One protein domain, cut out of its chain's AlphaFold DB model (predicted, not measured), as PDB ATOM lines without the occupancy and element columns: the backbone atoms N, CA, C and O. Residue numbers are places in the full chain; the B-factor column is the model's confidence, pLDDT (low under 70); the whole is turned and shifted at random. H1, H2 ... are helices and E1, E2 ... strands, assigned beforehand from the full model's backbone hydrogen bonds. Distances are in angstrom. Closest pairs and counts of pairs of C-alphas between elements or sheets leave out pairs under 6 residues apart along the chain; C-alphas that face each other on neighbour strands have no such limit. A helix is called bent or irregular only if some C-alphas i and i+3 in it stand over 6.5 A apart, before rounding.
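This is residues 108 to 250 of the 396 residues of an uncharacterized protein of Ruminococcus albus SY3 (UniProt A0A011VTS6). A four-stranded sheet makes the core and is covered on both faces by helices: the helical hairpin of H4 and H5 packs on one face, and H1, slanting over the edge strand E1, and H3, running along E3, cover the other. H2 only grazes the sheet with its residues 162 to 165, residues 138 to 143 of the long link before it and the loop of residues 215 to 221 stick out, and the last stretch folds back beside E4 with residues 245 to 246. The printed part has 143 residues with five named helices and four named strands, in the order H1 E1 H2 E2 H3 E3 H4 H5 E4; the class is mixed, helices and strands, and the mixed sheet runs E1, E2, E3, E4, with E2 and E3 parallel and the other neighbours antiparallel. The whole is compact, with a radius of gyration of the C-alphas of 15.0 A, and the C-alphas span 42 by 34 by 27 A.

H1, residues 108 to 120, begins at C-alpha 108 at (175.233, 171.914, 125.375) and is 18.1 A long. E1, residues 126 to 133, is 19.2 A long and bends by 62 degrees at residue 129. H2 holds residues 158 to 165. E2, residues 168 to 175, runs 23.3 A from C-alpha 168 at (187.254, 172.741, 131.415). H3 holds residues 184 to 190, and E3, residues 193 to 200, is 22.0 A long. H4, residues 203 to 214, is 16.5 A long. H5, residues 222 to 232, is 17.9 A long and irregular: C-alphas 228 and 231 are 8.2 A apart. E4, residues 233 to 238, ends at C-alpha 238 at (199.373, 173.412, 125.774).

In the sheet, E1 and E2 are antiparallel at 176 degrees, with N 127 and O 173 within hydrogen-bond range at 2.8 A. E2 and E3 are parallel at 14 degrees, with N 172 and O 196 2.8 A apart. E2, H3 and E3 form a strand-helix-strand unit, two parallel neighbour strands with a helix between them along the chain, and its crossover is right-handed. E3 and E4 are antiparallel at 174 degrees, with N 197 and O 237 2.7 A apart. The domain has three layers, helices on both faces of a sheet. On one face, H4 lies over E1 and E2 at a height over the sheet of 8.7 A, and the C-alphas of Ala 175 and Ala 203, the closest of E2 and H4, are 4.9 A apart. On the same face, H5 lies at a height of 8.0 A. H4 and H5 touch, closest at the C-alphas of His 205 and Tyr 232, 6.8 A apart, and form a helical hairpin at a shallow tilt of 30 degrees, opposite ways. On the opposite face, H1 runs slantwise to the strands, at 41 degrees to E1 on the local plane, with a height of 6.7 A. H3 runs along the strands over E3 at 8.9 A. H1 and H3 are close but not clearly touching, with the closest C-alphas, of Ile 119 and Ile 184, 7.2 A apart. H1, H2, H3 and H4 have every O i to N i+4 pair within hydrogen-bond range; H5 has 1 of 7, beside 5 of 8 O i to N i+3 pairs.

The two C-alphas farthest apart, those of Tyr 152 and Asp 250, are 45.4 A apart. The printed part has no cut. The link from E1 to H2, 24 residues, is long. The mean pLDDT of the printed part is 78.6, and 30 residues are under 70, among them residues 134 to 148 and 216 to 224.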
ATOM      1  N   PHE A 108     173.827 172.246 125.629       84.94
ATOM      2  CA  PHE A 108     175.233 171.914 125.375       84.94
ATOM      3  C   PHE A 108     175.664 172.312 123.958       84.94
ATOM      4  O   PHE A 108     176.682 172.980 123.811       84.94
ATOM      5  N   ASP A 109     174.855 172.006 122.941       85.06
ATOM      6  CA  ASP A 109     175.158 172.355 121.546       85.06
ATOM      7  C   ASP A 109     175.242 173.873 121.322       85.06
ATOM      8  O   ASP A 109     176.131 174.339 120.610       85.06
ATOM      9  N   ASP A 110     174.361 174.655 121.959       89.19
ATOM     10  CA  ASP A 110     174.384 176.121 121.861       89.19
ATOM     11  C   ASP A 110     175.669 176.685 122.506       89.19
ATOM     12  O   ASP A 110     176.292 177.607 121.986       89.19
ATOM     13  N   ILE A 111     176.116 176.087 123.613       87.12
ATOM     14  CA  ILE A 111     177.355 176.461 124.310       87.12
ATOM     15  C   ILE A 111     178.588 176.057 123.492       87.12
ATOM     16  O   ILE A 111     179.552 176.818 123.408       87.12
ATOM     17  N   CYS A 112     178.571 174.880 122.863       84.69
ATOM     18  CA  CYS A 112     179.615 174.452 121.935       84.69
ATOM     19  C   CYS A 112     179.707 175.374 120.716       84.69
ATOM     20  O   CYS A 112     180.816 175.661 120.263       84.69
ATOM     21  N   ALA A 113     178.569 175.853 120.206       88.06
ATOM     22  CA  ALA A 113     178.536 176.834 119.129       88.06
ATOM     23  C   ALA A 113     179.191 178.157 119.552       88.06
ATOM     24  O   ALA A 113     180.005 178.674 118.803       88.06
ATOM     25  N   GLU A 114     178.953 178.645 120.773       90.44
ATOM     26  CA  GLU A 114     179.607 179.862 121.280       90.44
ATOM     27  C   GLU A 114     181.136 179.700 121.402       90.44
ATOM     28  O   GLU A 114     181.898 180.596 121.032       90.44
ATOM     29  N   PHE A 115     181.618 178.532 121.857       89.00
ATOM     30  CA  PHE A 115     183.054 178.219 121.813       89.00
ATOM     31  C   PHE A 115     183.580 178.245 120.381       89.00
ATOM     32  O   PHE A 115     184.624 178.844 120.125       89.00
ATOM     33  N   LYS A 116     182.866 177.603 119.455       89.88
ATOM     34  CA  LYS A 116     183.242 177.553 118.046       89.88
ATOM     35  C   LYS A 116     183.305 178.951 117.436       89.88
ATOM     36  O   LYS A 116     184.335 179.281 116.864       89.88
ATOM     37  N   ASP A 117     182.287 179.780 117.630       90.94
ATOM     38  CA  ASP A 117     182.238 181.158 117.137       90.94
ATOM     39  C   ASP A 117     183.390 181.998 117.713       90.94
ATOM     40  O   ASP A 117     184.026 182.767 116.990       90.94
ATOM     41  N   MET A 118     183.728 181.809 118.996       90.12
ATOM     42  CA  MET A 118     184.880 182.461 119.629       90.12
ATOM     43  C   MET A 118     186.215 182.060 118.980       90.12
ATOM     44  O   MET A 118     187.074 182.929 118.802       90.12
ATOM     45  N   ILE A 119     186.411 180.775 118.650       91.19
ATOM     46  CA  ILE A 119     187.615 180.306 117.946       91.19
ATOM     47  C   ILE A 119     187.607 180.806 116.492       91.19
ATOM     48  O   ILE A 119     188.602 181.365 116.030       91.19
ATOM     49  N   GLU A 120     186.498 180.638 115.770       91.31
ATOM     50  CA  GLU A 120     186.372 180.956 114.342       91.31
ATOM     51  C   GLU A 120     186.453 182.455 114.042       91.31
ATOM     52  O   GLU A 120     186.869 182.834 112.945       91.31
ATOM     53  N   ALA A 121     186.134 183.314 115.015       90.12
ATOM     54  CA  ALA A 121     186.350 184.755 114.914       90.12
ATOM     55  C   ALA A 121     187.825 185.127 114.672       90.12
ATOM     56  O   ALA A 121     188.103 186.160 114.060       90.12
ATOM     57  N   GLU A 122     188.757 184.301 115.145       89.75
ATOM     58  CA  GLU A 122     190.202 184.486 114.973       89.75
ATOM     59  C   GLU A 122     190.780 183.513 113.941       89.75
ATOM     60  O   GLU A 122     191.602 183.903 113.114       89.75
ATOM     61  N   PHE A 123     190.273 182.277 113.926       90.19
ATOM     62  CA  PHE A 123     190.706 181.201 113.041       90.19
ATOM     63  C   PHE A 123     189.526 180.639 112.238       90.19
ATOM     64  O   PHE A 123     188.971 179.595 112.601       90.19
ATOM     65  N   PRO A 124     189.156 181.265 111.101       87.69
ATOM     66  CA  PRO A 124     188.008 180.842 110.289       87.69
ATOM     67  C   PRO A 124     188.086 179.398 109.778       87.69
ATOM     68  O   PRO A 124     187.089 178.840 109.330       87.69
ATOM     69  N   LYS A 125     189.286 178.806 109.794       86.19
ATOM     70  CA  LYS A 125     189.535 177.390 109.522       86.19
ATOM     71  C   LYS A 125     190.077 176.722 110.781       86.19
ATOM     72  O   LYS A 125     191.289 176.562 110.938       86.19
ATOM     73  N   SER A 126     189.166 176.370 111.677       90.94
ATOM     74  CA  SER A 126     189.478 175.700 112.932       90.94
ATOM     75  C   SER A 126     188.606 174.469 113.146       90.94
ATOM     76  O   SER A 126     187.539 174.310 112.554       90.94
ATOM     77  N   TYR A 127     189.094 173.580 113.998       89.62
ATOM     78  CA  TYR A 127     188.425 172.362 114.408       89.62
ATOM     79  C   TYR A 127     188.623 172.178 115.911       89.62
ATOM     80  O   TYR A 127     189.753 172.144 116.399       89.62
ATOM     81  N   ILE A 128     187.526 172.062 116.656       87.19
ATOM     82  CA  ILE A 128     187.564 171.701 118.075       87.19
ATOM     83  C   ILE A 128     187.483 170.175 118.145       87.19
ATOM     84  O   ILE A 128     186.408 169.604 117.972       87.19
ATOM     85  N   SER A 129     188.621 169.514 118.364       80.69
ATOM     86  CA  SER A 129     188.693 168.046 118.407       80.69
ATOM     87  C   SER A 129     188.189 167.467 119.727       80.69
ATOM     88  O   SER A 129     187.686 166.338 119.782       80.69
ATOM     89  N   ASP A 130     188.297 168.253 120.798       78.94
ATOM     90  CA  ASP A 130     187.789 167.886 122.107       78.94
ATOM     91  C   ASP A 130     187.367 169.118 122.902       78.94
ATOM     92  O   ASP A 130     188.068 170.130 122.936       78.94
ATOM     93  N   LEU A 131     186.226 169.011 123.569       78.88
ATOM     94  CA  LEU A 131     185.747 170.000 124.518       78.88
ATOM     95  C   LEU A 131     185.187 169.251 125.717       78.88
ATOM     96  O   LEU A 131     184.148 168.599 125.644       78.88
ATOM     97  N   TRP A 132     185.886 169.369 126.832       76.06
ATOM     98  CA  TRP A 132     185.439 168.872 128.112       76.06
ATOM     99  C   TRP A 132     185.090 170.047 129.010       76.06
ATOM    100  O   TRP A 132     185.878 170.970 129.213       76.06
ATOM    101  N   LEU A 133     183.896 169.982 129.574       73.88
ATOM    102  CA  LEU A 133     183.371 170.970 130.496       73.88
ATOM    103  C   LEU A 133     183.184 170.247 131.821       73.88
ATOM    104  O   LEU A 133     182.268 169.437 131.978       73.88
ATOM    105  N   GLY A 134     184.137 170.448 132.725       60.75
ATOM    106  CA  GLY A 134     184.084 169.873 134.054       60.75
ATOM    107  C   GLY A 134     183.209 170.686 134.978       60.75
ATOM    108  O   GLY A 134     183.036 171.888 134.796       60.75
ATOM    109  N   ASP A 135     182.711 170.008 136.006       58.97
ATOM    110  CA  ASP A 135     182.139 170.693 137.149       58.97
ATOM    111  C   ASP A 135     183.167 170.823 138.281       58.97
ATOM    112  O   ASP A 135     183.969 169.912 138.517       58.97
ATOM    113  N   ASN A 136     183.139 171.944 139.002       48.47
ATOM    114  CA  ASN A 136     183.796 172.069 140.304       48.47
ATOM    115  C   ASN A 136     183.132 171.185 141.381       48.47
ATOM    116  O   ASN A 136     183.771 170.889 142.392       48.47
ATOM    117  N   ASP A 137     181.885 170.758 141.178       48.75
ATOM    118  CA  ASP A 137     181.192 169.798 142.030       48.75
ATOM    119  C   ASP A 137     181.768 168.382 141.850       48.75
ATOM    120  O   ASP A 137     181.842 167.839 140.749       48.75
ATOM    121  N   GLU A 138     182.144 167.765 142.974       48.19
ATOM    122  CA  GLU A 138     182.945 166.535 143.113       48.19
ATOM    123  C   GLU A 138     182.369 165.265 142.448       48.19
ATOM    124  O   GLU A 138     183.021 164.217 142.423       48.19
ATOM    125  N   TRP A 139     181.181 165.346 141.853       51.69
ATOM    126  CA  TRP A 139     180.459 164.211 141.290       51.69
ATOM    127  C   TRP A 139     180.886 163.987 139.847       51.69
ATOM    128  O   TRP A 139     180.236 164.417 138.891       51.69
ATOM    129  N   LYS A 140     182.026 163.316 139.682       45.09
ATOM    130  CA  LYS A 140     182.564 162.949 138.369       45.09
ATOM    131  C   LYS A 140     181.581 162.016 137.656       45.09
ATOM    132  O   LYS A 140     181.682 160.802 137.842       45.09
ATOM    133  N   THR A 141     180.676 162.524 136.824       45.81
ATOM    134  CA  THR A 141     179.906 161.684 135.897       45.81
ATOM    135  C   THR A 141     180.906 160.934 135.011       45.81
ATOM    136  O   THR A 141     181.926 161.460 134.570       45.81
ATOM    137  N   GLY A 142     180.735 159.619 134.898       35.44
ATOM    138  CA  GLY A 142     181.748 158.721 134.338       35.44
ATOM    139  C   GLY A 142     181.904 158.749 132.828       35.44
ATOM    140  O   GLY A 142     182.700 157.956 132.341       35.44
ATOM    141  N   ASN A 143     181.207 159.645 132.133       35.66
ATOM    142  CA  ASN A 143     181.293 159.800 130.691       35.66
ATOM    143  C   ASN A 143     181.904 161.162 130.372       35.66
ATOM    144  O   ASN A 143     181.291 162.219 130.470       35.66
ATOM    145  N   SER A 144     183.181 161.094 130.038       38.59
ATOM    146  CA  SER A 144     184.147 162.166 129.835       38.59
ATOM    147  C   SER A 144     183.964 162.963 128.536       38.59
ATOM    148  O   SER A 144     184.961 163.304 127.914       38.59
ATOM    149  N   LEU A 145     182.733 163.258 128.104       39.88
ATOM    150  CA  LEU A 145     182.502 163.985 126.840       39.88
ATOM    151  C   LEU A 145     181.381 165.040 126.866       39.88
ATOM    152  O   LEU A 145     181.308 165.830 125.936       39.88
ATOM    153  N   TYR A 146     180.543 165.109 127.908       51.22
ATOM    154  CA  TYR A 146     179.385 166.013 127.923       51.22
ATOM    155  C   TYR A 146     179.252 166.704 129.282       51.22
ATOM    156  O   TYR A 146     179.062 166.049 130.307       51.22
ATOM    157  N   GLY A 147     179.397 168.029 129.295       58.12
ATOM    158  CA  GLY A 147     179.144 168.841 130.482       58.12
ATOM    159  C   GLY A 147     177.643 169.009 130.690       58.12
ATOM    160  O   GLY A 147     176.935 169.403 129.765       58.12
ATOM    161  N   GLY A 148     177.157 168.705 131.891       69.31
ATOM    162  CA  GLY A 148     175.814 169.084 132.317       69.31
ATOM    163  C   GLY A 148     175.859 170.421 133.048       69.31
ATOM    164  O   GLY A 148     176.705 170.605 133.920       69.31
ATOM    165  N   PHE A 149     174.939 171.333 132.745       77.50
ATOM    166  CA  PHE A 149     174.891 172.663 133.358       77.50
ATOM    167  C   PHE A 149     173.718 172.783 134.307       77.50
ATOM    168  O   PHE A 149     172.611 172.352 133.990       77.50
ATOM    169  N   SER A 150     173.939 173.422 135.453       79.75
ATOM    170  CA  SER A 150     172.849 173.766 136.371       79.75
ATOM    171  C   SER A 150     172.155 175.076 135.978       79.75
ATOM    172  O   SER A 150     170.931 175.165 136.071       79.75
ATOM    173  N   ASP A 151     172.918 176.050 135.474       84.25
ATOM    174  CA  ASP A 151     172.449 177.385 135.095       84.25
ATOM    175  C   ASP A 151     171.852 177.435 133.682       84.25
ATOM    176  O   ASP A 151     172.202 176.634 132.815       84.25
ATOM    177  N   TYR A 152     170.930 178.377 133.462       89.50
ATOM    178  CA  TYR A 152     170.340 178.663 132.151       89.50
ATOM    179  C   TYR A 152     171.279 179.547 131.324       89.50
ATOM    180  O   TYR A 152     171.735 180.583 131.812       89.50
ATOM    181  N   TYR A 153     171.530 179.171 130.074       90.50
ATOM    182  CA  TYR A 153     172.298 179.951 129.107       90.50
ATOM    183  C   TYR A 153     171.367 180.845 128.275       90.50
ATOM    184  O   TYR A 153     170.434 180.352 127.642       90.50
ATOM    185  N   ASP A 154     171.606 182.160 128.268       90.38
ATOM    186  CA  ASP A 154     170.768 183.143 127.555       90.38
ATOM    187  C   ASP A 154     171.460 183.811 126.353       90.38
ATOM    188  O   ASP A 154     170.914 184.742 125.759       90.38
ATOM    189  N   GLY A 155     172.662 183.348 125.998       88.50
ATOM    190  CA  GLY A 155     173.498 183.937 124.948       88.50
ATOM    191  C   GLY A 155     174.384 185.091 125.421       88.50
ATOM    192  O   GLY A 155     175.382 185.400 124.781       88.50
ATOM    193  N   THR A 156     174.079 185.726 126.554       90.75
ATOM    194  CA  THR A 156     174.842 186.875 127.080       90.75
ATOM    195  C   THR A 156     175.688 186.525 128.300       90.75
ATOM    196  O   THR A 156     176.660 187.217 128.608       90.75
ATOM    197  N   ASN A 157     175.358 185.427 128.978       89.69
ATOM    198  CA  ASN A 157     175.998 184.990 130.214       89.69
ATOM    199  C   ASN A 157     177.093 183.920 130.028       89.69
ATOM    200  O   ASN A 157     177.502 183.306 131.014       89.69
ATOM    201  N   PHE A 158     177.605 183.710 128.807       87.31
ATOM    202  CA  PHE A 158     178.590 182.660 128.492       87.31
ATOM    203  C   PHE A 158     179.797 182.662 129.445       87.31
ATOM    204  O   PHE A 158     180.046 181.684 130.145       87.31
ATOM    205  N   VAL A 159     180.518 183.786 129.538       87.44
ATOM    206  CA  VAL A 159     181.741 183.894 130.355       87.44
ATOM    207  C   VAL A 159     181.468 183.622 131.837       87.44
ATOM    208  O   VAL A 159     182.257 182.944 132.495       87.44
ATOM    209  N   GLU A 160     180.369 184.153 132.377       87.12
ATOM    210  CA  GLU A 160     179.992 183.957 133.781       87.12
ATOM    211  C   GLU A 160     179.642 182.494 134.058       87.12
ATOM    212  O   GLU A 160     180.166 181.900 135.004       87.12
ATOM    213  N   MET A 161     178.811 181.900 133.200       84.50
ATOM    214  CA  MET A 161     178.377 180.515 133.318       84.50
ATOM    215  C   MET A 161     179.566 179.555 133.238       84.50
ATOM    216  O   MET A 161     179.713 178.696 134.105       84.50
ATOM    217  N   ILE A 162     180.451 179.719 132.254       83.31
ATOM    218  CA  ILE A 162     181.627 178.858 132.092       83.31
ATOM    219  C   ILE A 162     182.562 178.967 133.305       83.31
ATOM    220  O   ILE A 162     182.962 177.951 133.875       83.31
ATOM    221  N   LYS A 163     182.834 180.186 133.790       81.75
ATOM    222  CA  LYS A 163     183.658 180.396 134.994       81.75
ATOM    223  C   LYS A 163     183.055 179.773 136.251       81.75
ATOM    224  O   LYS A 163     183.804 179.282 137.098       81.75
ATOM    225  N   LYS A 164     181.729 179.828 136.398       77.31
ATOM    226  CA  LYS A 164     181.010 179.303 137.565       77.31
ATOM    227  C   LYS A 164     180.967 177.778 137.576       77.31
ATOM    228  O   LYS A 164     181.177 177.191 138.637       77.31
ATOM    229  N   ASN A 165     180.724 177.154 136.423       67.50
ATOM    230  CA  ASN A 165     180.604 175.698 136.329       67.50
ATOM    231  C   ASN A 165     181.956 174.989 136.511       67.50
ATOM    232  O   ASN A 165     181.969 173.869 136.987       67.50
ATOM    233  N   GLY A 166     183.099 175.659 136.340       63.59
ATOM    234  CA  GLY A 166     184.392 175.116 136.762       63.59
ATOM    235  C   GLY A 166     185.209 174.497 135.636       63.59
ATOM    236  O   GLY A 166     184.877 174.617 134.464       63.59
ATOM    237  N   LYS A 167     186.370 173.952 136.016       70.94
ATOM    238  CA  LYS A 167     187.501 173.647 135.120       70.94
ATOM    239  C   LYS A 167     187.055 172.905 133.860       70.94
ATOM    240  O   LYS A 167     186.470 171.836 133.964       70.94
ATOM    241  N   GLY A 168     187.420 173.423 132.695       76.44
ATOM    242  CA  GLY A 168     187.254 172.741 131.415       76.44
ATOM    243  C   GLY A 168     188.594 172.436 130.760       76.44
ATOM    244  O   GLY A 168     189.640 172.918 131.204       76.44
ATOM    245  N   SER A 169     188.554 171.638 129.702       81.06
ATOM    246  CA  SER A 169     189.672 171.453 128.791       81.06
ATOM    247  C   SER A 169     189.202 171.528 127.350       81.06
ATOM    248  O   SER A 169     188.188 170.923 127.014       81.06
ATOM    249  N   ILE A 170     189.934 172.224 126.489       83.38
ATOM    250  CA  ILE A 170     189.608 172.321 125.062       83.38
ATOM    251  C   ILE A 170     190.828 171.988 124.207       83.38
ATOM    252  O   ILE A 170     191.933 172.452 124.473       83.38
ATOM    253  N   THR A 171     190.639 171.189 123.165       86.06
ATOM    254  CA  THR A 171     191.660 170.955 122.145       86.06
ATOM    255  C   THR A 171     191.204 171.595 120.844       86.06
ATOM    256  O   THR A 171     190.151 171.248 120.310       86.06
ATOM    257  N   VAL A 172     191.996 172.540 120.348       89.19
ATOM    258  CA  VAL A 172     191.726 173.296 119.126       89.19
ATOM    259  C   VAL A 172     192.832 173.026 118.118       89.19
ATOM    260  O   VAL A 172     194.023 173.099 118.428       89.19
ATOM    261  N   CYS A 173     192.429 172.740 116.892       91.56
ATOM    262  CA  CYS A 173     193.303 172.593 115.746       91.56
ATOM    263  C   CYS A 173     192.991 173.697 114.736       91.56
ATOM    264  O   CYS A 173     191.824 173.988 114.481       91.56
ATOM    265  N   VAL A 174     194.019 174.324 114.174       93.00
ATOM    266  CA  VAL A 174     193.871 175.434 113.223       93.00
ATOM    267  C   VAL A 174     194.787 175.242 112.026       93.00
ATOM    268  O   VAL A 174     195.843 174.620 112.136       93.00
ATOM    269  N   ALA A 175     194.392 175.789 110.884       91.06
ATOM    270  CA  ALA A 175     195.217 175.822 109.684       91.06
ATOM    271  C   ALA A 175     195.970 177.155 109.631       91.06
ATOM    272  O   ALA A 175     195.546 178.077 108.935       91.06
ATOM    273  N   GLU A 176     197.050 177.266 110.404       82.00
ATOM    274  CA  GLU A 176     197.817 178.503 110.543       82.00
ATOM    275  C   GLU A 176     199.323 178.271 110.602       82.00
ATOM    276  O   GLU A 176     199.832 177.239 111.043       82.00
ATOM    277  N   SER A 177     200.062 179.292 110.179       68.25
ATOM    278  CA  SER A 177     201.526 179.235 110.176       68.25
ATOM    279  C   SER A 177     202.157 179.495 111.550       68.25
ATOM    280  O   SER A 177     203.287 179.059 111.774       68.25
ATOM    281  N   SER A 178     201.451 180.170 112.467       79.94
ATOM    282  CA  SER A 178     201.881 180.362 113.857       79.94
ATOM    283  C   SER A 178     200.725 180.770 114.775       79.94
ATOM    284  O   SER A 178     199.780 181.426 114.347       79.94
ATOM    285  N   LEU A 179     200.843 180.403 116.053       84.44
ATOM    286  CA  LEU A 179     199.959 180.769 117.161       84.44
ATOM    287  C   LEU A 179     200.551 181.871 118.063       84.44
ATOM    288  O   LEU A 179     199.941 182.214 119.072       84.44
ATOM    289  N   GLU A 180     201.747 182.396 117.770       76.88
ATOM    290  CA  GLU A 180     202.467 183.292 118.694       76.88
ATOM    291  C   GLU A 180     201.768 184.644 118.926       76.88
ATOM    292  O   GLU A 180     201.844 185.167 120.037       76.88
ATOM    293  N   ASP A 181     201.059 185.167 117.922       74.94
ATOM    294  CA  ASP A 181     200.352 186.460 117.977       74.94
ATOM    295  C   ASP A 181     198.855 186.332 118.328       74.94
ATOM    296  O   ASP A 181     198.120 187.317 118.295       74.94
ATOM    297  N   SER A 182     198.391 185.117 118.622       82.88
ATOM    298  CA  SER A 182     196.983 184.833 118.899       82.88
ATOM    299  C   SER A 182     196.624 185.111 120.355       82.88
ATOM    300  O   SER A 182     197.305 184.622 121.251       82.88
ATOM    301  N   ASP A 183     195.483 185.758 120.594       86.44
ATOM    302  CA  ASP A 183     194.966 186.033 121.948       86.44
ATOM    303  C   ASP A 183     194.117 184.871 122.500       86.44
ATOM    304  O   ASP A 183     193.604 184.927 123.626       86.44
ATOM    305  N   ILE A 184     193.914 183.810 121.711       86.81
ATOM    306  CA  ILE A 184     193.039 182.694 122.083       86.81
ATOM    307  C   ILE A 184     193.462 182.006 123.382       86.81
ATOM    308  O   ILE A 184     192.615 181.587 124.169       86.81
ATOM    309  N   ASP A 185     194.762 181.927 123.651       84.06
ATOM    310  CA  ASP A 185     195.295 181.308 124.857       84.06
ATOM    311  C   ASP A 185     194.999 182.162 126.096       84.06
ATOM    312  O   ASP A 185     194.668 181.617 127.155       84.06
ATOM    313  N   GLN A 186     195.025 183.493 125.959       85.69
ATOM    314  CA  GLN A 186     194.565 184.413 126.994       85.69
ATOM    315  C   GLN A 186     193.061 184.247 127.233       85.69
ATOM    316  O   GLN A 186     192.657 184.086 128.385       85.69
ATOM    317  N   ARG A 187     192.230 184.230 126.180       88.31
ATOM    318  CA  ARG A 187     190.767 184.072 126.318       88.31
ATOM    319  C   ARG A 187     190.397 182.756 127.003       88.31
ATOM    320  O   ARG A 187     189.582 182.746 127.922       88.31
ATOM    321  N   LEU A 188     191.032 181.652 126.612       87.75
ATOM    322  CA  LEU A 188     190.826 180.342 127.239       87.75
ATOM    323  C   LEU A 188     191.336 180.310 128.686       87.75
ATOM    324  O   LEU A 188     190.656 179.785 129.571       87.75
ATOM    325  N   SER A 189     192.486 180.930 128.963       83.12
ATOM    326  CA  SER A 189     192.987 181.080 130.336       83.12
ATOM    327  C   SER A 189     192.028 181.894 131.208       83.12
ATOM    328  O   SER A 189     191.774 181.521 132.354       83.12
ATOM    329  N   GLU A 190     191.440 182.970 130.677       85.94
ATOM    330  CA  GLU A 190     190.439 183.777 131.377       85.94
ATOM    331  C   GLU A 190     189.188 182.967 131.723       85.94
ATOM    332  O   GLU A 190     188.577 183.232 132.756       85.94
ATOM    333  N   LEU A 191     188.825 181.962 130.922       85.56
ATOM    334  CA  LEU A 191     187.730 181.028 131.203       85.56
ATOM    335  C   LEU A 191     188.096 179.925 132.220       85.56
ATOM    336  O   LEU A 191     187.233 179.120 132.559       85.56
ATOM    337  N   ASN A 192     189.324 179.901 132.757       81.81
ATOM    338  CA  ASN A 192     189.880 178.826 133.597       81.81
ATOM    339  C   ASN A 192     189.976 177.466 132.882       81.81
ATOM    340  O   ASN A 192     189.792 176.414 133.507       81.81
ATOM    341  N   PHE A 193     190.256 177.479 131.578       82.88
ATOM    342  CA  PHE A 193     190.411 176.258 130.793       82.88
ATOM    343  C   PHE A 193     191.858 175.808 130.770       82.88
ATOM    344  O   PHE A 193     192.785 176.609 130.606       82.88
ATOM    345  N   THR A 194     192.037 174.493 130.861       84.38
ATOM    346  CA  THR A 194     193.199 173.904 130.220       84.38
ATOM    347  C   THR A 194     192.944 173.810 128.716       84.38
ATOM    348  O   THR A 194     191.811 173.722 128.252       84.38
ATOM    349  N   TYR A 195     193.983 173.878 127.910       85.06
ATOM    350  CA  TYR A 195     193.869 173.863 126.473       85.06
ATOM    351  C   TYR A 195     195.073 173.200 125.832       85.06
ATOM    352  O   TYR A 195     196.168 173.135 126.400       85.06
ATOM    353  N   SER A 196     194.839 172.729 124.617       87.44
ATOM    354  CA  SER A 196     195.854 172.317 123.667       87.44
ATOM    355  C   SER A 196     195.509 172.942 122.319       87.44
ATOM    356  O   SER A 196     194.394 172.798 121.826       87.44
ATOM    357  N   LEU A 197     196.445 173.691 121.752       89.56
ATOM    358  CA  LEU A 197     196.325 174.386 120.478       89.56
ATOM    359  C   LEU A 197     197.346 173.777 119.522       89.56
ATOM    360  O   LEU A 197     198.540 173.748 119.826       89.56
ATOM    361  N   THR A 198     196.886 173.283 118.379       89.94
ATOM    362  CA  THR A 198     197.740 172.676 117.350       89.94
ATOM    363  C   THR A 198     197.543 173.393 116.027       89.94
ATOM    364  O   THR A 198     196.431 173.437 115.507       89.94
ATOM    365  N   ALA A 199     198.619 173.927 115.467       92.06
ATOM    366  CA  ALA A 199     198.613 174.552 114.157       92.06
ATOM    367  C   ALA A 199     199.154 173.591 113.094       92.06
ATOM    368  O   ALA A 199     200.191 172.951 113.286       92.06
ATOM    369  N   PHE A 200     198.430 173.497 111.985       92.62
ATOM    370  CA  PHE A 200     198.778 172.718 110.805       92.62
ATOM    371  C   PHE A 200     199.310 173.635 109.705       92.62
ATOM    372  O   PHE A 200     198.837 174.757 109.535       92.62
ATOM    373  N   ASP A 201     200.264 173.133 108.928       91.31
ATOM    374  CA  ASP A 201     200.867 173.842 107.793       91.31
ATOM    375  C   ASP A 201     199.863 174.196 106.676       91.31
ATOM    376  O   ASP A 201     200.064 175.182 105.963       91.31
ATOM    377  N   THR A 202     198.790 173.417 106.523       92.12
ATOM    378  CA  THR A 202     197.755 173.595 105.499       92.12
ATOM    379  C   THR A 202     196.357 173.258 106.020       92.12
ATOM    380  O   THR A 202     196.182 172.512 106.986       92.12
ATOM    381  N   ALA A 203     195.335 173.792 105.344       92.69
ATOM    382  CA  ALA A 203     193.943 173.462 105.641       92.69
ATOM    383  C   ALA A 203     193.598 172.027 105.235       92.69
ATOM    384  O   ALA A 203     192.811 171.372 105.904       92.69
ATOM    385  N   GLU A 204     194.218 171.526 104.169       93.56
ATOM    386  CA  GLU A 204     194.035 170.161 103.695       93.56
ATOM    387  C   GLU A 204     194.471 169.132 104.752       93.56
ATOM    388  O   GLU A 204     193.741 168.171 104.998       93.56
ATOM    389  N   HIS A 205     195.603 169.356 105.430       92.88
ATOM    390  CA  HIS A 205     196.050 168.475 106.517       92.88
ATOM    391  C   HIS A 205     195.184 168.602 107.779       92.88
ATOM    392  O   HIS A 205     194.973 167.603 108.469       92.88
ATOM    393  N   LEU A 206     194.636 169.790 108.071       92.88
ATOM    394  CA  LEU A 206     193.641 169.953 109.138       92.88
ATOM    395  C   LEU A 206     192.354 169.171 108.831       92.88
ATOM    396  O   LEU A 206     191.851 168.458 109.697       92.88
ATOM    397  N   ASP A 207     191.838 169.267 107.604       92.62
ATOM    398  CA  ASP A 207     190.629 168.552 107.172       92.62
ATOM    399  C   ASP A 207     190.828 167.027 107.231       92.62
ATOM    400  O   ASP A 207     189.905 166.273 107.554       92.62
ATOM    401  N   GLU A 208     192.026 166.546 106.896       90.62
ATOM    402  CA  GLU A 208     192.392 165.138 107.040       90.62
ATOM    403  C   GLU A 208     192.478 164.716 108.511       90.62
ATOM    404  O   GLU A 208     191.946 163.666 108.879       90.62
ATOM    405  N   PHE A 209     193.060 165.563 109.364       89.31
ATOM    406  CA  PHE A 209     193.083 165.352 110.808       89.31
ATOM    407  C   PHE A 209     191.681 165.249 111.403       89.31
ATOM    408  O   PHE A 209     191.394 164.296 112.125       89.31
ATOM    409  N   GLN A 210     190.781 166.159 111.038       88.75
ATOM    410  CA  GLN A 210     189.390 166.112 111.474       88.75
ATOM    411  C   GLN A 210     188.724 164.778 111.102       88.75
ATOM    412  O   GLN A 210     188.146 164.114 111.963       88.75
ATOM    413  N   LYS A 211     188.850 164.338 109.843       88.00
ATOM    414  CA  LYS A 211     188.279 163.056 109.385       88.00
ATOM    415  C   LYS A 211     188.863 161.864 110.139       88.00
ATOM    416  O   LYS A 211     188.139 160.913 110.434       88.00
ATOM    417  N   PHE A 212     190.160 161.908 110.445       83.81
ATOM    418  CA  PHE A 212     190.827 160.882 111.240       83.81
ATOM    419  C   PHE A 212     190.235 160.803 112.655       83.81
ATOM    420  O   PHE A 212     189.849 159.712 113.078       83.81
ATOM    421  N   CYS A 213     190.066 161.938 113.340       80.00
ATOM    422  CA  CYS A 213     189.422 162.009 114.657       80.00
ATOM    423  C   CYS A 213     187.976 161.473 114.632       80.00
ATOM    424  O   CYS A 213     187.581 160.674 115.483       80.00
ATOM    425  N   GLU A 214     187.181 161.875 113.638       79.38
ATOM    426  CA  GLU A 214     185.767 161.490 113.495       79.38
ATOM    427  C   GLU A 214     185.573 160.008 113.126       79.38
ATOM    428  O   GLU A 214     184.511 159.437 113.382       79.38
ATOM    429  N   SER A 215     186.595 159.352 112.565       73.62
ATOM    430  CA  SER A 215     186.527 157.947 112.141       73.62
ATOM    431  C   SER A 215     186.377 156.942 113.296       73.62
ATOM    432  O   SER A 215     186.099 155.766 113.053       73.62
ATOM    433  N   GLY A 216     186.585 157.367 114.549       60.50
ATOM    434  CA  GLY A 216     186.522 156.495 115.726       60.50
ATOM    435  C   GLY A 216     187.607 155.412 115.768       60.50
ATOM    436  O   GLY A 216     187.538 154.517 116.606       60.50
ATOM    437  N   GLN A 217     188.625 155.483 114.899       50.75
ATOM    438  CA  GLN A 217     189.790 154.584 114.933       50.75
ATOM    439  C   GLN A 217     190.650 154.777 116.196       50.75
ATOM    440  O   GLN A 217     191.485 153.938 116.533       50.75
ATOM    441  N   SER A 218     190.406 155.855 116.936       42.38
ATOM    442  CA  SER A 218     191.014 156.171 118.218       42.38
ATOM    443  C   SER A 218     190.184 155.600 119.379       42.38
ATOM    444  O   SER A 218     189.205 156.186 119.830       42.38
ATOM    445  N   TYR A 219     190.597 154.444 119.908       34.94
ATOM    446  CA  TYR A 219     190.159 153.949 121.228       34.94
ATOM    447  C   TYR A 219     190.938 154.608 122.384       34.94
ATOM    448  O   TYR A 219     190.793 154.226 123.549       34.94
ATOM    449  N   LEU A 220     191.819 155.561 122.071       39.47
ATOM    450  CA  LEU A 220     192.768 156.173 122.991       39.47
ATOM    451  C   LEU A 220     192.363 157.618 123.297       39.47
ATOM    452  O   LEU A 220     191.598 158.252 122.590       39.47
ATOM    453  N   ASN A 221     192.869 158.124 124.417       46.38
ATOM    454  CA  ASN A 221     192.603 159.469 124.919       46.38
ATOM    455  C   ASN A 221     192.821 160.515 123.797       46.38
ATOM    456  O   ASN A 221     193.958 160.664 123.337       46.38
ATOM    457  N   LYS A 222     191.765 161.236 123.382       49.81
ATOM    458  CA  LYS A 222     191.774 162.226 122.277       49.81
ATOM    459  C   LYS A 222     192.940 163.225 122.329       49.81
ATOM    460  O   LYS A 222     193.472 163.628 121.301       49.81
ATOM    461  N   PHE A 223     193.452 163.504 123.530       49.22
ATOM    462  CA  PHE A 223     194.683 164.262 123.799       49.22
ATOM    463  C   PHE A 223     195.966 163.743 123.117       49.22
ATOM    464  O   PHE A 223     197.020 164.360 123.244       49.22
ATOM    465  N   THR A 224     195.931 162.598 122.433       63.47
ATOM    466  CA  THR A 224     197.106 161.983 121.794       63.47
ATOM    467  C   THR A 224     196.986 161.827 120.283       63.47
ATOM    468  O   THR A 224     197.913 161.313 119.662       63.47
ATOM    469  N   GLU A 225     195.898 162.289 119.673       71.56
ATOM    470  CA  GLU A 225     195.642 162.062 118.246       71.56
ATOM    471  C   GLU A 225     196.521 162.929 117.343       71.56
ATOM    472  O   GLU A 225     196.993 162.449 116.316       71.56
ATOM    473  N   TYR A 226     196.858 164.157 117.764       78.88
ATOM    474  CA  TYR A 226     197.747 165.047 116.997       78.88
ATOM    475  C   TYR A 226     199.100 164.394 116.671       78.88
ATOM    476  O   TYR A 226     199.754 164.741 115.689       78.88
ATOM    477  N   LYS A 227     199.513 163.403 117.475       83.94
ATOM    478  CA  LYS A 227     200.741 162.634 117.280       83.94
ATOM    479  C   LYS A 227     200.793 161.964 115.910       83.94
ATOM    480  O   LYS A 227     201.879 161.791 115.385       83.94
ATOM    481  N   TYR A 228     199.657 161.608 115.316       85.88
ATOM    482  CA  TYR A 228     199.624 161.001 113.983       85.88
ATOM    483  C   TYR A 228     199.946 162.001 112.866       85.88
ATOM    484  O   TYR A 228     200.436 161.606 111.812       85.88
ATOM    485  N   ALA A 229     199.753 163.292 113.128       90.12
ATOM    486  CA  ALA A 229     199.898 164.359 112.151       90.12
ATOM    487  C   ALA A 229     201.151 165.226 112.341       90.12
ATOM    488  O   ALA A 229     201.320 166.215 111.637       90.12
ATOM    489  N   VAL A 230     202.050 164.868 113.262       91.00
ATOM    490  CA  VAL A 230     203.263 165.642 113.596       91.00
ATOM    491  C   VAL A 230     204.069 166.148 112.392       91.00
ATOM    492  O   VAL A 230     204.532 167.284 112.476       91.00
ATOM    493  N   PRO A 231     204.248 165.404 111.278       92.50
ATOM    494  CA  PRO A 231     204.940 165.926 110.099       92.50
ATOM    495  C   PRO A 231     204.344 167.203 109.501       92.50
ATOM    496  O   PRO A 231     205.054 167.904 108.783       92.50
ATOM    497  N   TYR A 232     203.078 167.479 109.803       92.38
ATOM    498  CA  TYR A 232     202.280 168.588 109.288       92.38
ATOM    499  C   TYR A 232     201.993 169.656 110.351       92.38
ATOM    500  O   TYR A 232     201.353 170.663 110.056       92.38
ATOM    501  N   ILE A 233     202.463 169.458 111.589       90.81
ATOM    502  CA  ILE A 233     202.269 170.409 112.684       90.81
ATOM    503  C   ILE A 233     203.387 171.452 112.652       90.81
ATOM    504  O   ILE A 233     204.569 171.123 112.761       90.81
ATOM    505  N   THR A 234     203.005 172.721 112.548       89.69
ATOM    506  CA  THR A 234     203.922 173.871 112.592       89.69
ATOM    507  C   THR A 234     204.185 174.322 114.022       89.69
ATOM    508  O   THR A 234     205.299 174.724 114.363       89.69
ATOM    509  N   GLU A 235     203.170 174.225 114.879       88.88
ATOM    510  CA  GLU A 235     203.232 174.674 116.261       88.88
ATOM    511  C   GLU A 235     202.249 173.898 117.145       88.88
ATOM    512  O   GLU A 235     201.132 173.585 116.740       88.88
ATOM    513  N   HIS A 236     202.664 173.596 118.375       87.19
ATOM    514  CA  HIS A 236     201.799 173.014 119.396       87.19
ATOM    515  C   HIS A 236     202.038 173.709 120.736       87.19
ATOM    516  O   HIS A 236     203.177 173.799 121.208       87.19
ATOM    517  N   ILE A 237     200.962 174.193 121.345       86.25
ATOM    518  CA  ILE A 237     200.970 174.877 122.635       86.25
ATOM    519  C   ILE A 237     199.942 174.202 123.532       86.25
ATOM    520  O   ILE A 237     198.795 174.033 123.136       86.25
ATOM    521  N   ASP A 238     200.312 173.880 124.762       84.38
ATOM    522  CA  ASP A 238     199.373 173.412 125.774       84.38
ATOM    523  C   ASP A 238     199.529 174.192 127.083       84.38
ATOM    524  O   ASP A 238     200.527 174.880 127.298       84.38
ATOM    525  N   ASN A 239     198.531 174.130 127.961       82.12
ATOM    526  CA  ASN A 239     198.668 174.570 129.355       82.12
ATOM    527  C   ASN A 239     198.128 173.517 130.339       82.12
ATOM    528  O   ASN A 239     197.643 173.853 131.422       82.12
ATOM    529  N   LEU A 240     198.201 172.229 129.985       70.06
ATOM    530  CA  LEU A 240     197.562 171.152 130.756       70.06
ATOM    531  C   LEU A 240     198.049 171.086 132.216       70.06
ATOM    532  O   LEU A 240     197.311 170.637 133.093       70.06
ATOM    533  N   SER A 241     199.265 171.569 132.496       67.25
ATOM    534  CA  SER A 241     199.835 171.667 133.848       67.25
ATOM    535  C   SER A 241     199.614 173.020 134.544       67.25
ATOM    536  O   SER A 241     200.235 173.271 135.573       67.25
ATOM    537  N   GLY A 242     198.788 173.910 133.987       69.00
ATOM    538  CA  GLY A 242     198.556 175.272 134.487       69.00
ATOM    539  C   GLY A 242     199.593 176.312 134.044       69.00
ATOM    540  O   GLY A 242     199.485 177.476 134.414       69.00
ATOM    541  N   GLU A 243     200.575 175.916 133.234       76.94
ATOM    542  CA  GLU A 243     201.582 176.805 132.648       76.94
ATOM    543  C   GLU A 243     201.598 176.611 131.135       76.94
ATOM    544  O   GLU A 243     201.642 175.470 130.676       76.94
ATOM    545  N   LYS A 244     201.593 177.711 130.371       82.50
ATOM    546  CA  LYS A 244     201.715 177.677 128.908       82.50
ATOM    547  C   LYS A 244     203.060 177.056 128.520       82.50
ATOM    548  O   LYS A 244     204.119 177.592 128.850       82.50
ATOM    549  N   LYS A 245     203.013 175.953 127.783       80.00
ATOM    550  CA  LYS A 245     204.157 175.209 127.265       80.00
ATOM    551  C   LYS A 245     204.031 175.090 125.756       80.00
ATOM    552  O   LYS A 245     203.071 174.533 125.240       80.00
ATOM    553  N   LYS A 246     205.034 175.597 125.043       81.19
ATOM    554  CA  LYS A 246     205.222 175.293 123.624       81.19
ATOM    555  C   LYS A 246     205.969 173.969 123.532       81.19
ATOM    556  O   LYS A 246     207.106 173.872 124.007       81.19
ATOM    557  N   LEU A 247     205.335 172.948 122.967       74.19
ATOM    558  CA  LEU A 247     205.983 171.659 122.770       74.19
ATOM    559  C   LEU A 247     206.971 171.791 121.610       74.19
ATOM    560  O   LEU A 247     206.593 172.070 120.474       74.19
ATOM    561  N   ALA A 248     208.253 171.577 121.895       69.56
ATOM    562  CA  ALA A 248     209.259 171.463 120.852       69.56
ATOM    563  C   ALA A 248     209.098 170.103 120.161       69.56
ATOM    564  O   ALA A 248     209.548 169.079 120.675       69.56
ATOM    565  N   ILE A 249     208.434 170.098 119.008       74.38
ATOM    566  CA  ILE A 249     208.324 168.919 118.154       74.38
ATOM    567  C   ILE A 249     209.674 168.706 117.457       74.38
ATOM    568  O   ILE A 249     210.020 169.406 116.509       74.38
ATOM    569  N   ASP A 250     210.455 167.746 117.950       78.38
ATOM    570  CA  ASP A 250     211.735 167.351 117.353       78.38
ATOM    571  C   ASP A 250     211.515 166.212 116.348       78.38
ATOM    572  O   ASP A 250     211.666 165.027 116.664       78.38
TER     573      ASP A 250